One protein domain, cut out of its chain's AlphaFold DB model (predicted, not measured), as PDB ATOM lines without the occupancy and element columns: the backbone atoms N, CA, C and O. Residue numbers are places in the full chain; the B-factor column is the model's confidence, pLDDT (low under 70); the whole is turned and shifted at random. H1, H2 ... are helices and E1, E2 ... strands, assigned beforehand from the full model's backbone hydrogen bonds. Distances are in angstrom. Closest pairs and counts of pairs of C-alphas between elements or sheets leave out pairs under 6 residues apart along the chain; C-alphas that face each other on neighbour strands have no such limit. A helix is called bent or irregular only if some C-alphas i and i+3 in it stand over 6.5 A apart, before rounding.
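AT A GLANCE: This is residues 60 to 170 of the 184 residues of an uncharacterized protein of Thiohalocapsa sp. PB-PSB1 (UniProt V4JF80). A flat model in two loose halves: one holds helices H1, H2 and H3 with the small hairpin E1 and E2 at its far end, the other a two-stranded sheet, E3 and E4, with long loops and helix H5 at the far end. H4 lies between the halves. The 111 printed residues hold five named helices and four named strands, in the order H1 H2 E1 E2 H3 H4 E3 E4 H5; E1 and E2 are antiparallel, E3 and E4 parallel. The class is mixed, helices and strands, with 50 residues in named elements, under half; the whole is compact, radius of gyration of the C-alphas 15.3 A, spans 47 by 40 by 19 A.

IN THESE COORDINATES: H1, residues 62 to 71, begins at C-alpha 62 (125.700, 102.152, 131.222) and is 15.4 A long; it is irregular, only just, with C-alphas 63 and 66 6.8 A apart. H2 is residues 75 to 78, E1 84 to 86, E2 93 to 95, H3 98 to 101, H4 106 to 112, E3 117 to 120. E4, residues 133 to 137, is 13.6 A long, and H5, residues 155 to 164, 14.3 A, ending at C-alpha 164 (152.057, 118.030, 130.583).

HOW THE PARTS SIT: H1 and H2 touch, closest C-alphas Ala 64 and Pro 75, 6.0 A. H3 is close to H1 but not clearly touching, C-alphas of Pro 67 and Ile 101 at 7.7 A. H1 and H4 only just touch, with 3 pairs of C-alphas within 8 A, closest Thr 71 and Phe 106, 5.9 A. In the hairpin E1 and E2, N 85 and O 94 are 2.9 A apart; in E3 and E4, N 119 and O 134 are 2.9 A apart, both within hydrogen-bond range. The closest C-alphas of H4 and E3 are Ala 111 and Val 117, 6.2 A. H5 touches no helix. Each O i to N i+4 pair is within range in H4 and H5, 4 of 6 in H1; H2 and H3 are too short for one.

THE WHOLE: The farthest C-alphas, Gly 89 and Ala 160, are 47.1 A apart. The printed part has no cut; the links E3 to E4 and E4 to H5 are long. Residues 140 to 148 and 165 to 170 have pLDDT under 70.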
ATOM      1  N   PHE A  60     118.494  99.730 130.296       84.19
ATOM      2  CA  PHE A  60     119.465 100.364 129.402       84.19
ATOM      3  C   PHE A  60     120.903 100.077 129.838       84.19
ATOM      4  O   PHE A  60     121.169  99.783 131.006       84.19
ATOM      5  N   TYR A  61     121.838 100.160 128.891       85.25
ATOM      6  CA  TYR A  61     123.260 100.005 129.186       85.25
ATOM      7  C   TYR A  61     123.821 101.253 129.872       85.25
ATOM      8  O   TYR A  61     123.250 102.343 129.818       85.25
ATOM      9  N   ILE A  62     124.995 101.092 130.489       85.56
ATOM     10  CA  ILE A  62     125.700 102.152 131.222       85.56
ATOM     11  C   ILE A  62     125.898 103.437 130.401       85.56
ATOM     12  O   ILE A  62     125.845 104.534 130.952       85.56
ATOM     13  N   SER A  63     126.010 103.319 129.073       85.12
ATOM     14  CA  SER A  63     126.136 104.445 128.139       85.12
ATOM     15  C   SER A  63     124.954 105.423 128.171       85.12
ATOM     16  O   SER A  63     125.090 106.542 127.684       85.12
ATOM     17  N   ALA A  64     123.807 105.035 128.737       89.50
ATOM     18  CA  ALA A  64     122.630 105.889 128.854       89.50
ATOM     19  C   ALA A  64     122.655 106.817 130.087       89.50
ATOM     20  O   ALA A  64     121.942 107.817 130.114       89.50
ATOM     21  N   VAL A  65     123.483 106.530 131.102       90.62
ATOM     22  CA  VAL A  65     123.459 107.238 132.399       90.62
ATOM     23  C   VAL A  65     123.899 108.700 132.272       90.62
ATOM     24  O   VAL A  65     123.184 109.603 132.708       90.62
ATOM     25  N   TRP A  66     125.062 108.945 131.666       90.25
ATOM     26  CA  TRP A  66     125.616 110.295 131.521       90.25
ATOM     27  C   TRP A  66     124.781 111.201 130.605       90.25
ATOM     28  O   TRP A  66     124.500 112.328 131.013       90.25
ATOM     29  N   PRO A  67     124.285 110.734 129.442       90.19
ATOM     30  CA  PRO A  67     123.328 111.496 128.644       90.19
ATOM     31  C   PRO A  67     122.043 111.824 129.404       90.19
ATOM     32  O   PRO A  67     121.576 112.959 129.325       90.19
ATOM     33  N   SER A  68     121.499 110.884 130.189       91.88
ATOM     34  CA  SER A  68     120.313 111.145 131.014       91.88
ATOM     35  C   SER A  68     120.568 112.247 132.046       91.88
ATOM     36  O   SER A  68     119.738 113.139 132.219       91.88
ATOM     37  N   LEU A  69     121.732 112.227 132.706       91.69
ATOM     38  CA  LEU A  69     122.142 113.282 133.636       91.69
ATOM     39  C   LEU A  69     122.295 114.631 132.923       91.69
ATOM     40  O   LEU A  69     121.790 115.646 133.400       91.69
ATOM     41  N   ALA A  70     122.999 114.644 131.793       91.38
ATOM     42  CA  ALA A  70     123.355 115.859 131.075       91.38
ATOM     43  C   ALA A  70     122.137 116.556 130.454       91.38
ATOM     44  O   ALA A  70     122.049 117.779 130.486       91.38
ATOM     45  N   THR A  71     121.185 115.783 129.934       92.19
ATOM     46  CA  THR A  71     119.990 116.287 129.233       92.19
ATOM     47  C   THR A  71     118.751 116.367 130.127       92.19
ATOM     48  O   THR A  71     117.687 116.782 129.669       92.19
ATOM     49  N   ALA A  72     118.854 115.911 131.381       92.69
ATOM     50  CA  ALA A  72     117.725 115.729 132.296       92.69
ATOM     51  C   ALA A  72     116.546 114.950 131.668       92.69
ATOM     52  O   ALA A  72     115.382 115.187 131.996       92.69
ATOM     53  N   SER A  73     116.851 114.033 130.748       92.44
ATOM     54  CA  SER A  73     115.876 113.304 129.936       92.44
ATOM     55  C   SER A  73     116.086 111.796 130.053       92.44
ATOM     56  O   SER A  73     117.159 111.326 130.414       92.44
ATOM     57  N   SER A  74     115.049 111.013 129.767       92.25
ATOM     58  CA  SER A  74     115.139 109.550 129.760       92.25
ATOM     59  C   SER A  74     115.857 109.020 128.510       92.25
ATOM     60  O   SER A  74     115.861 109.703 127.479       92.25
ATOM     61  N   PRO A  75     116.358 107.768 128.527       91.94
ATOM     62  CA  PRO A  75     116.968 107.158 127.347       91.94
ATOM     63  C   PRO A  75     116.074 107.128 126.117       91.94
ATOM     64  O   PRO A  75     116.553 107.327 125.008       91.94
ATOM     65  N   LEU A  76     114.761 106.976 126.306       90.44
ATOM     66  CA  LEU A  76     113.789 107.022 125.213       90.44
ATOM     67  C   LEU A  76     113.707 108.394 124.531       90.44
ATOM     68  O   LEU A  76     113.338 108.463 123.365       90.44
ATOM     69  N   GLN A  77     114.028 109.475 125.242       92.19
ATOM     70  CA  GLN A  77     114.010 110.832 124.693       92.19
ATOM     71  C   GLN A  77     115.335 111.186 124.019       92.19
ATOM     72  O   GLN A  77     115.327 111.790 122.955       92.19
ATOM     73  N   HIS A  78     116.460 110.819 124.637       90.88
ATOM     74  CA  HIS A  78     117.792 111.169 124.137       90.88
ATOM     75  C   HIS A  78     118.395 110.115 123.193       90.88
ATOM     76  O   HIS A  78     119.522 110.271 122.734       90.88
ATOM     77  N   GLY A  79     117.706 108.997 122.954       89.94
ATOM     78  CA  GLY A  79     118.050 107.980 121.952       89.94
ATOM     79  C   GLY A  79     119.268 107.102 122.265       89.94
ATOM     80  O   GLY A  79     119.414 106.041 121.670       89.94
ATOM     81  N   ARG A  80     120.142 107.499 123.194       88.56
ATOM     82  CA  ARG A  80     121.309 106.707 123.625       88.56
ATOM     83  C   ARG A  80     120.914 105.569 124.574       88.56
ATOM     84  O   ARG A  80     120.620 105.800 125.744       88.56
ATOM     85  N   PHE A  81     120.981 104.335 124.087       88.81
ATOM     86  CA  PHE A  81     120.640 103.122 124.840       88.81
ATOM     87  C   PHE A  81     121.862 102.280 125.205       88.81
ATOM     88  O   PHE A  81     121.865 101.639 126.256       88.81
ATOM     89  N   ALA A  82     122.876 102.278 124.336       84.75
ATOM     90  CA  ALA A  82     124.128 101.538 124.469       84.75
ATOM     91  C   ALA A  82     125.240 102.204 123.639       84.75
ATOM     92  O   ALA A  82     124.960 103.075 122.817       84.75
ATOM     93  N   GLY A  83     126.496 101.790 123.849       77.00
ATOM     94  CA  GLY A  83     127.645 102.263 123.061       77.00
ATOM     95  C   GLY A  83     127.476 101.964 121.570       77.00
ATOM     96  O   GLY A  83     127.640 102.850 120.736       77.00
ATOM     97  N   ARG A  84     127.005 100.754 121.262       84.31
ATOM     98  CA  ARG A  84     126.565 100.324 119.933       84.31
ATOM     99  C   ARG A  84     125.113  99.874 120.022       84.31
ATOM    100  O   ARG A  84     124.781  99.081 120.900       84.31
ATOM    101  N   GLN A  85     124.251 100.373 119.147       88.38
ATOM    102  CA  GLN A  85     122.816 100.091 119.188       88.38
ATOM    103  C   GLN A  85     122.226  99.926 117.789       88.38
ATOM    104  O   GLN A  85     122.782 100.409 116.808       88.38
ATOM    105  N   LEU A  86     121.109  99.204 117.699       89.69
ATOM    106  CA  LEU A  86     120.390  99.025 116.441       89.69
ATOM    107  C   LEU A  86     119.723 100.328 116.003       89.69
ATOM    108  O   LEU A  86     119.154 101.055 116.819       89.69
ATOM    109  N   VAL A  87     119.737 100.560 114.697       87.75
ATOM    110  CA  VAL A  87     118.952 101.612 114.056       87.75
ATOM    111  C   VAL A  87     117.490 101.171 114.024       87.75
ATOM    112  O   VAL A  87     117.168 100.062 113.599       87.75
ATOM    113  N   ALA A  88     116.583 102.031 114.480       85.25
ATOM    114  CA  ALA A  88     115.162 101.703 114.509       85.25
ATOM    115  C   ALA A  88     114.629 101.401 113.095       85.25
ATOM    116  O   ALA A  88     114.746 102.226 112.191       85.25
ATOM    117  N   GLY A  89     114.016 100.225 112.917       91.44
ATOM    118  CA  GLY A  89     113.455  99.792 111.630       91.44
ATOM    119  C   GLY A  89     114.471  99.209 110.640       91.44
ATOM    120  O   GLY A  89     114.105  98.944 109.498       91.44
ATOM    121  N   ASP A  90     115.715  98.988 111.064       90.69
ATOM    122  CA  ASP A  90     116.802  98.445 110.249       90.69
ATOM    123  C   ASP A  90     117.594  97.395 111.066       90.69
ATOM    124  O   ASP A  90     117.461  97.293 112.285       90.69
ATOM    125  N   TYR A  91     118.416  96.584 110.401       92.12
ATOM    126  CA  TYR A  91     119.326  95.617 111.030       92.12
ATOM    127  C   TYR A  91     120.740  96.172 111.232       92.12
ATOM    128  O   TYR A  91     121.622  95.475 111.740       92.12
ATOM    129  N   ARG A  92     120.987  97.419 110.825       93.31
ATOM    130  CA  ARG A  92     122.272  98.080 111.048       93.31
ATOM    131  C   ARG A  92     122.466  98.400 112.526       93.31
ATOM    132  O   ARG A  92     121.541  98.813 113.221       93.31
ATOM    133  N   VAL A  93     123.707  98.251 112.972       89.94
ATOM    134  CA  VAL A  93     124.180  98.701 114.281       89.94
ATOM    135  C   VAL A  93     125.035  99.938 114.062       89.94
ATOM    136  O   VAL A  93     125.938  99.915 113.226       89.94
ATOM    137  N   GLU A  94     124.771 100.986 114.826       87.50
ATOM    138  CA  GLU A  94     125.550 102.216 114.819       87.50
ATOM    139  C   GLU A  94     126.124 102.520 116.201       87.50
ATOM    140  O   GLU A  94     125.655 102.030 117.233       87.50
ATOM    141  N   GLU A  95     127.169 103.329 116.194       81.81
ATOM    142  CA  GLU A  95     127.766 103.920 117.376       81.81
ATOM    143  C   GLU A  95     127.417 105.404 117.351       81.81
ATOM    144  O   GLU A  95     127.788 106.103 116.413       81.81
ATOM    145  N   LEU A  96     126.635 105.864 118.330       78.56
ATOM    146  CA  LEU A  96     126.261 107.274 118.408       78.56
ATOM    147  C   LEU A  96     127.406 108.061 119.031       78.56
ATOM    148  O   LEU A  96     127.873 107.726 120.129       78.56
ATOM    149  N   ALA A  97     127.796 109.143 118.371       78.06
ATOM    150  CA  ALA A  97     128.634 110.147 118.984       78.06
ATOM    151  C   ALA A  97     127.828 110.952 120.006       78.06
ATOM    152  O   ALA A  97     126.602 111.069 119.940       78.06
ATOM    153  N   ASN A  98     128.525 111.564 120.960       76.12
ATOM    154  CA  ASN A  98     127.868 112.414 121.955       76.12
ATOM    155  C   ASN A  98     127.179 113.630 121.313       76.12
ATOM    156  O   ASN A  98     126.167 114.105 121.826       76.12
ATOM    157  N   ALA A  99     127.687 114.087 120.165       77.56
ATOM    158  CA  ALA A  99     127.077 115.147 119.364       77.56
ATOM    159  C   ALA A  99     125.715 114.748 118.759       77.56
ATOM    160  O   ALA A  99     124.894 115.626 118.502       77.56
ATOM    161  N   ASP A 100     125.438 113.450 118.600       81.19
ATOM    162  CA  ASP A 100     124.217 112.951 117.951       81.19
ATOM    163  C   ASP A 100     122.997 112.921 118.886       81.19
ATOM    164  O   ASP A 100     121.873 112.734 118.429       81.19
ATOM    165  N   ILE A 101     123.184 113.124 120.197       83.88
ATOM    166  CA  ILE A 101     122.081 113.120 121.176       83.88
ATOM    167  C   ILE A 101     121.060 114.233 120.877       83.88
ATOM    168  O   ILE A 101     119.877 114.076 121.177       83.88
ATOM    169  N   GLY A 102     121.495 115.356 120.291       83.38
ATOM    170  CA  GLY A 102     120.612 116.415 119.783       83.38
ATOM    171  C   GLY A 102     119.759 117.146 120.832       83.38
ATOM    172  O   GLY A 102     118.950 118.000 120.471       83.38
ATOM    173  N   LEU A 103     119.923 116.831 122.121       89.69
ATOM    174  CA  LEU A 103     119.249 117.494 123.234       89.69
ATOM    175  C   LEU A 103     120.181 118.476 123.939       89.69
ATOM    176  O   LEU A 103     121.384 118.251 124.072       89.69
ATOM    177  N   GLU A 104     119.582 119.547 124.449       89.88
ATOM    178  CA  GLU A 104     120.288 120.585 125.188       89.88
ATOM    179  C   GLU A 104     120.849 120.040 126.511       89.88
ATOM    180  O   GLU A 104     120.134 119.442 127.320       89.88
ATOM    181  N   LEU A 105     122.138 120.283 126.747       90.62
ATOM    182  CA  LEU A 105     122.802 119.906 127.990       90.62
ATOM    183  C   LEU A 105     122.516 120.971 129.054       90.62
ATOM    184  O   LEU A 105     122.633 122.169 128.790       90.62
ATOM    185  N   PHE A 106     122.180 120.574 130.283       90.75
ATOM    186  CA  PHE A 106     121.691 121.514 131.300       90.75
ATOM    187  C   PHE A 106     122.692 122.641 131.598       90.75
ATOM    188  O   PHE A 106     122.308 123.759 131.944       90.75
ATOM    189  N   TRP A 107     123.991 122.372 131.460       89.88
ATOM    190  CA  TRP A 107     125.041 123.367 131.653       89.88
ATOM    191  C   TRP A 107     125.131 124.390 130.514       89.88
ATOM    192  O   TRP A 107     125.488 125.540 130.783       89.88
ATOM    193  N   HIS A 108     124.763 124.029 129.282       88.50
ATOM    194  CA  HIS A 108     124.600 124.990 128.189       88.50
ATOM    195  C   HIS A 108     123.416 125.918 128.478       88.50
ATOM    196  O   HIS A 108     123.567 127.137 128.401       88.50
ATOM    197  N   SER A 109     122.305 125.381 128.997       89.81
ATOM    198  CA  SER A 109     121.169 126.197 129.449       89.81
ATOM    199  C   SER A 109     121.554 127.179 130.563       89.81
ATOM    200  O   SER A 109     121.135 128.338 130.552       89.81
ATOM    201  N   LEU A 110     122.399 126.761 131.518       90.38
ATOM    202  CA  LEU A 110     122.934 127.661 132.549       90.38
ATOM    203  C   LEU A 110     123.784 128.786 131.939       90.38
ATOM    204  O   LEU A 110     123.643 129.944 132.343       90.38
ATOM    205  N   ALA A 111     124.648 128.462 130.978       89.19
ATOM    206  CA  ALA A 111     125.482 129.445 130.296       89.19
ATOM    207  C   ALA A 111     124.650 130.430 129.457       89.19
ATOM    208  O   ALA A 111     124.865 131.638 129.561       89.19
ATOM    209  N   ALA A 112     123.653 129.945 128.711       88.06
ATOM    210  CA  ALA A 112     122.708 130.765 127.953       88.06
ATOM    211  C   ALA A 112     121.908 131.721 128.858       88.06
ATOM    212  O   ALA A 112     121.628 132.857 128.480       88.06
ATOM    213  N   ALA A 113     121.625 131.314 130.100       90.19
ATOM    214  CA  ALA A 113     121.036 132.167 131.135       90.19
ATOM    215  C   ALA A 113     122.031 133.168 131.772       90.19
ATOM    216  O   ALA A 113     121.732 133.781 132.802       90.19
ATOM    217  N   GLY A 114     123.232 133.326 131.208       89.38
ATOM    218  CA  GLY A 114     124.261 134.259 131.666       89.38
ATOM    219  C   GLY A 114     125.016 133.808 132.919       89.38
ATOM    220  O   GLY A 114     125.692 134.624 133.555       89.38
ATOM    221  N   ARG A 115     124.910 132.533 133.324       90.44
ATOM    222  CA  ARG A 115     125.689 132.002 134.454       90.44
ATOM    223  C   ARG A 115     127.107 131.681 134.019       90.44
ATOM    224  O   ARG A 115     127.348 131.207 132.915       90.44
ATOM    225  N   ARG A 116     128.051 131.896 134.940       91.25
ATOM    226  CA  ARG A 116     129.425 131.443 134.751       91.25
ATOM    227  C   ARG A 116     129.520 129.954 135.042       91.25
ATOM    228  O   ARG A 116     129.171 129.546 136.148       91.25
ATOM    229  N   VAL A 117     129.997 129.176 134.079       91.94
ATOM    230  CA  VAL A 117     130.035 127.712 134.159       91.94
ATOM    231  C   VAL A 117     131.453 127.222 133.884       91.94
ATOM    232  O   VAL A 117     132.111 127.698 132.962       91.94
ATOM    233  N   ALA A 118     131.922 126.291 134.711       92.00
ATOM    234  CA  ALA A 118     133.159 125.557 134.487       92.00
ATOM    235  C   ALA A 118     132.824 124.068 134.349       92.00
ATOM    236  O   ALA A 118     132.201 123.501 135.246       92.00
ATOM    237  N   LEU A 119     133.219 123.462 133.232       91.19
ATOM    238  CA  LEU A 119     133.066 122.039 132.945       91.19
ATOM    239  C   LEU A 119     134.453 121.424 132.853       91.19
ATOM    240  O   LEU A 119     135.279 121.872 132.059       91.19
ATOM    241  N   VAL A 120     134.710 120.427 133.689       89.81
ATOM    242  CA  VAL A 120     136.012 119.773 133.782       89.81
ATOM    243  C   VAL A 120     135.795 118.290 133.560       89.81
ATOM    244  O   VAL A 120     135.323 117.610 134.465       89.81
ATOM    245  N   ASP A 121     136.096 117.839 132.346       84.81
ATOM    246  CA  ASP A 121     136.116 116.432 131.940       84.81
ATOM    247  C   ASP A 121     134.823 115.672 132.278       84.81
ATOM    248  O   ASP A 121     134.813 114.573 132.829       84.81
ATOM    249  N   VAL A 122     133.685 116.307 131.988       87.31
ATOM    250  CA  VAL A 122     132.378 115.677 132.183       87.31
ATOM    251  C   VAL A 122     132.169 114.653 131.075       87.31
ATOM    252  O   VAL A 122     132.214 115.000 129.890       87.31
ATOM    253  N   LEU A 123     131.905 113.404 131.463       81.88
ATOM    254  CA  LEU A 123     131.673 112.314 130.523       81.88
ATOM    255  C   LEU A 123     130.528 112.639 129.566       81.88
ATOM    256  O   LEU A 123     129.481 113.160 129.958       81.88
ATOM    257  N   ASN A 124     130.753 112.320 128.296       73.94
ATOM    258  CA  ASN A 124     129.849 112.586 127.185       73.94
ATOM    259  C   ASN A 124     129.493 114.062 126.960       73.94
ATOM    260  O   ASN A 124     128.508 114.365 126.284       73.94
ATOM    261  N   SER A 125     130.287 114.991 127.497       80.75
ATOM    262  CA  SER A 125     130.143 116.399 127.149       80.75
ATOM    263  C   SER A 125     130.676 116.671 125.743       80.75
ATOM    264  O   SER A 125     131.689 116.122 125.317       80.75
ATOM    265  N   ILE A 126     129.975 117.543 125.027       82.06
ATOM    266  CA  ILE A 126     130.414 118.080 123.740       82.06
ATOM    267  C   ILE A 126     130.904 119.517 123.940       82.06
ATOM    268  O   ILE A 126     130.359 120.210 124.809       82.06
ATOM    269  N   PRO A 127     131.916 119.981 123.185       81.06
ATOM    270  CA  PRO A 127     132.339 121.371 123.209       81.06
ATOM    271  C   PRO A 127     131.148 122.296 122.963       81.06
ATOM    272  O   PRO A 127     130.405 122.128 122.000       81.06
ATOM    273  N   ALA A 128     130.951 123.257 123.858       80.81
ATOM    274  CA  ALA A 128     129.940 124.281 123.693       80.81
ATOM    275  C   ALA A 128     130.387 125.275 122.614       80.81
ATOM    276  O   ALA A 128     131.510 125.776 122.673       80.81
ATOM    277  N   ASP A 129     129.485 125.663 121.711       77.75
ATOM    278  CA  ASP A 129     129.744 126.770 120.775       77.75
ATOM    279  C   ASP A 129     130.022 128.083 121.525       77.75
ATOM    280  O   ASP A 129     130.819 128.926 121.103       77.75
ATOM    281  N   ARG A 130     129.312 128.276 122.646       75.69
ATOM    282  CA  ARG A 130     129.440 129.412 123.561       75.69
ATOM    283  C   ARG A 130     129.128 128.976 124.988       75.69
ATOM    284  O   ARG A 130     128.095 128.387 125.273       75.69
ATOM    285  N   LEU A 131     129.988 129.369 125.906       78.69
ATOM    286  CA  LEU A 131     129.881 129.170 127.343       78.69
ATOM    287  C   LEU A 131     130.464 130.400 128.081       78.69
ATOM    288  O   LEU A 131     131.301 131.148 127.598       78.69
ATOM    289  N   HIS A 132     129.983 130.737 129.263       81.31
ATOM    290  CA  HIS A 132     130.545 131.877 129.997       81.31
ATOM    291  C   HIS A 132     131.537 131.346 131.038       81.31
ATOM    292  O   HIS A 132     131.273 131.376 132.235       81.31
ATOM    293  N   GLY A 133     132.677 130.805 130.596       85.56
ATOM    294  CA  GLY A 133     133.674 130.230 131.501       85.56
ATOM    295  C   GLY A 133     134.676 129.301 130.825       85.56
ATOM    296  O   GLY A 133     135.271 129.678 129.825       85.56
ATOM    297  N   VAL A 134     134.904 128.125 131.413       88.56
ATOM    298  CA  VAL A 134     135.922 127.164 130.957       88.56
ATOM    299  C   VAL A 134     135.259 125.831 130.690       88.56
ATOM    300  O   VAL A 134     134.459 125.365 131.498       88.56
ATOM    301  N   GLN A 135     135.622 125.203 129.582       88.62
ATOM    302  CA  GLN A 135     135.283 123.818 129.324       88.62
ATOM    303  C   GLN A 135     136.535 123.052 128.953       88.62
ATOM    304  O   GLN A 135     137.410 123.551 128.247       88.62
ATOM    305  N   LEU A 136     136.584 121.836 129.459       87.88
ATOM    306  CA  LEU A 136     137.604 120.854 129.212       87.88
ATOM    307  C   LEU A 136     136.896 119.533 128.927       87.88
ATOM    308  O   LEU A 136     136.090 119.095 129.752       87.88
ATOM    309  N   THR A 137     137.192 118.924 127.787       84.75
ATOM    310  CA  THR A 137     136.619 117.643 127.363       84.75
ATOM    311  C   THR A 137     137.723 116.657 127.014       84.75
ATOM    312  O   THR A 137     138.785 117.062 126.534       84.75
ATOM    313  N   ASP A 138     137.454 115.369 127.235       77.94
ATOM    314  CA  ASP A 138     138.323 114.243 126.878       77.94
ATOM    315  C   ASP A 138     139.770 114.384 127.407       77.94
ATOM    316  O   ASP A 138     140.740 114.036 126.721       77.94
ATOM    317  N   TRP A 139     139.961 114.894 128.634       76.81
ATOM    318  CA  TRP A 139     141.294 114.934 129.252       76.81
ATOM    319  C   TRP A 139     141.675 113.522 129.700       76.81
ATOM    320  O   TRP A 139     141.211 113.029 130.717       76.81
ATOM    321  N   ALA A 140     142.640 112.907 129.001       68.75
ATOM    322  CA  ALA A 140     143.188 111.585 129.345       68.75
ATOM    323  C   ALA A 140     142.108 110.494 129.480       68.75
ATOM    324  O   ALA A 140     142.257 109.546 130.253       68.75
ATOM    325  N   THR A 141     141.028 110.630 128.707       68.50
ATOM    326  CA  THR A 141     139.947 109.649 128.678       68.50
ATOM    327  C   THR A 141     140.399 108.345 128.017       68.50
ATOM    328  O   THR A 141     141.210 108.335 127.087       68.50
ATOM    329  N   HIS A 142     139.860 107.232 128.513       63.97
ATOM    330  CA  HIS A 142     140.057 105.901 127.936       63.97
ATOM    331  C   HIS A 142     139.116 105.629 126.750       63.97
ATOM    332  O   HIS A 142     139.372 104.715 125.970       63.97
ATOM    333  N   ASP A 143     138.060 106.436 126.618       64.19
ATOM    334  CA  ASP A 143     137.089 106.417 125.527       64.19
ATOM    335  C   ASP A 143     136.903 107.869 125.046       64.19
ATOM    336  O   ASP A 143     136.109 108.615 125.632       64.19
ATOM    337  N   PRO A 144     137.723 108.349 124.087       62.69
ATOM    338  CA  PRO A 144     137.542 109.678 123.510       62.69
ATOM    339  C   PRO A 144     136.206 109.671 122.793       62.69
ATOM    340  O   PRO A 144     136.029 108.828 121.922       62.69
ATOM    341  N   GLY A 145     135.289 110.568 123.168       58.31
ATOM    342  CA  GLY A 145     133.859 110.520 122.848       58.31
ATOM    343  C   GLY A 145     133.527 110.511 121.352       58.31
ATOM    344  O   GLY A 145     132.997 111.486 120.825       58.31
ATOM    345  N   GLN A 146     133.833 109.396 120.689       58.41
ATOM    346  CA  GLN A 146     133.578 109.036 119.299       58.41
ATOM    347  C   GLN A 146     133.945 110.129 118.278       58.41
ATOM    348  O   GLN A 146     133.247 110.319 117.287       58.41
ATOM    349  N   GLY A 147     135.059 110.842 118.506       56.84
ATOM    350  CA  GLY A 147     135.684 111.704 117.488       56.84
ATOM    351  C   GLY A 147     135.944 113.168 117.861       56.84
ATOM    352  O   GLY A 147     136.476 113.895 117.027       56.84
ATOM    353  N   ILE A 148     135.615 113.612 119.080       63.59
ATOM    354  CA  ILE A 148     135.869 114.999 119.523       63.59
ATOM    355  C   ILE A 148     137.329 115.179 119.964       63.59
ATOM    356  O   ILE A 148     138.009 116.100 119.510       63.59
ATOM    357  N   GLY A 149     137.826 114.271 120.810       71.44
ATOM    358  CA  GLY A 149     139.184 114.331 121.332       71.44
ATOM    359  C   GLY A 149     139.383 115.456 122.348       71.44
ATOM    360  O   GLY A 149     138.484 116.243 122.650       71.44
ATOM    361  N   PHE A 150     140.595 115.520 122.904       79.19
ATOM    362  CA  PHE A 150     140.932 116.518 123.914       79.19
ATOM    363  C   PHE A 150     140.735 117.939 123.380       79.19
ATOM    364  O   PHE A 150     141.362 118.311 122.383       79.19
ATOM    365  N   HIS A 151     139.939 118.733 124.089       80.12
ATOM    366  CA  HIS A 151     139.703 120.144 123.798       80.12
ATOM    367  C   HIS A 151     139.618 120.934 125.104       80.12
ATOM    368  O   HIS A 151     138.978 120.505 126.072       80.12
ATOM    369  N   CYS A 152     140.243 122.110 125.140       84.19
ATOM    370  CA  CYS A 152     140.071 123.050 126.233       84.19
ATOM    371  C   CYS A 152     139.787 124.436 125.684       84.19
ATOM    372  O   CYS A 152     140.519 124.990 124.874       84.19
ATOM    373  N   TRP A 153     138.737 125.053 126.200       82.25
ATOM    374  CA  TRP A 153     138.272 126.291 125.613       82.25
ATOM    375  C   TRP A 153     139.172 127.511 125.876       82.25
ATOM    376  O   TRP A 153     139.004 128.565 125.268       82.25
ATOM    377  N   GLN A 154     140.136 127.378 126.787       82.69
ATOM    378  CA  GLN A 154     141.184 128.368 127.002       82.69
ATOM    379  C   GLN A 154     142.461 127.905 126.285       82.69
ATOM    380  O   GLN A 154     143.093 126.973 126.785       82.69
ATOM    381  N   PRO A 155     142.876 128.533 125.167       83.06
ATOM    382  CA  PRO A 155     144.010 128.061 124.366       83.06
ATOM    383  C   PRO A 155     145.323 127.958 125.148       83.06
ATOM    384  O   PRO A 155     146.091 127.017 124.957       83.06
ATOM    385  N   GLU A 156     145.583 128.894 126.065       85.12
ATOM    386  CA  GLU A 156     146.790 128.886 126.895       85.12
ATOM    387  C   GLU A 156     146.780 127.720 127.887       85.12
ATOM    388  O   GLU A 156     147.803 127.065 128.098       85.12
ATOM    389  N   LEU A 157     145.613 127.437 128.474       83.31
ATOM    390  CA  LEU A 157     145.426 126.277 129.338       83.31
ATOM    391  C   LEU A 157     145.538 124.991 128.518       83.31
ATOM    392  O   LEU A 157     146.233 124.075 128.939       83.31
ATOM    393  N   GLU A 158     144.937 124.932 127.330       83.12
ATOM    394  CA  GLU A 158     145.046 123.779 126.438       83.12
ATOM    395  C   GLU A 158     146.506 123.450 126.122       83.12
ATOM    396  O   GLU A 158     146.932 122.307 126.285       83.12
ATOM    397  N   ALA A 159     147.294 124.456 125.732       84.69
ATOM    398  CA  ALA A 159     148.711 124.296 125.435       84.69
ATOM    399  C   ALA A 159     149.503 123.792 126.653       84.69
ATOM    400  O   ALA A 159     150.299 122.859 126.528       84.69
ATOM    401  N   ALA A 160     149.253 124.359 127.839       85.06
ATOM    402  CA  ALA A 160     149.896 123.931 129.080       85.06
ATOM    403  C   ALA A 160     149.551 122.475 129.440       85.06
ATOM    404  O   ALA A 160     150.425 121.709 129.852       85.06
ATOM    405  N   LEU A 161     148.292 122.075 129.248       84.19
ATOM    406  CA  LEU A 161     147.824 120.720 129.522       84.19
ATOM    407  C   LEU A 161     148.377 119.710 128.517       84.19
ATOM    408  O   LEU A 161     148.881 118.668 128.929       84.19
ATOM    409  N   ARG A 162     148.379 120.031 127.218       81.44
ATOM    410  CA  ARG A 162     149.000 119.181 126.188       81.44
ATOM    411  C   ARG A 162     150.493 118.978 126.433       81.44
ATOM    412  O   ARG A 162     150.983 117.879 126.211       81.44
ATOM    413  N   ALA A 163     151.204 120.000 126.913       80.69
ATOM    414  CA  ALA A 163     152.625 119.892 127.242       80.69
ATOM    415  C   ALA A 163     152.902 118.982 128.455       80.69
ATOM    416  O   ALA A 163     153.972 118.383 128.538       80.69
ATOM    417  N   GLY A 164     151.955 118.886 129.396       74.62
ATOM    418  CA  GLY A 164     152.057 118.030 130.583       74.62
ATOM    419  C   GLY A 164     151.479 116.621 130.409       74.62
ATOM    420  O   GLY A 164     151.753 115.743 131.230       74.62
ATOM    421  N   LEU A 165     150.676 116.390 129.368       64.94
ATOM    422  CA  LEU A 165     150.055 115.101 129.085       64.94
ATOM    423  C   LEU A 165     151.060 114.140 128.423       64.94
ATOM    424  O   LEU A 165     151.726 114.517 127.459       64.94
ATOM    425  N   PRO A 166     151.168 112.877 128.882       57.56
ATOM    426  CA  PRO A 166     151.876 111.857 128.118       57.56
ATOM    427  C   PRO A 166     151.206 111.688 126.745       57.56
ATOM    428  O   PRO A 166     149.980 111.743 126.640       57.56
ATOM    429  N   THR A 167     152.004 111.492 125.692       52.03
ATOM    430  CA  THR A 167     151.502 111.332 124.321       52.03
ATOM    431  C   THR A 167     150.456 110.203 124.221       52.03
ATOM    432  O   THR A 167     150.590 109.186 124.913       52.03
ATOM    433  N   PRO A 168     149.425 110.349 123.357       48.72
ATOM    434  CA  PRO A 168     148.297 109.410 123.246       48.72
ATOM    435  C   PRO A 168     148.678 107.939 123.009       48.72
ATOM    436  O   PRO A 168     147.911 107.042 123.366       48.72
ATOM    437  N   ASP A 169     149.878 107.680 122.480       43.31
ATOM    438  CA  ASP A 169     150.405 106.335 122.209       43.31
ATOM    439  C   ASP A 169     150.433 105.425 123.447       43.31
ATOM    440  O   ASP A 169     150.480 104.203 123.321       43.31
ATOM    441  N   ARG A 170     150.375 105.992 124.660       38.75
ATOM    442  CA  ARG A 170     150.456 105.219 125.905       38.75
ATOM    443  C   ARG A 170     149.114 104.727 126.456       38.75
ATOM    444  O   ARG A 170     149.130 103.831 127.296       38.75
TER     445      ARG A 170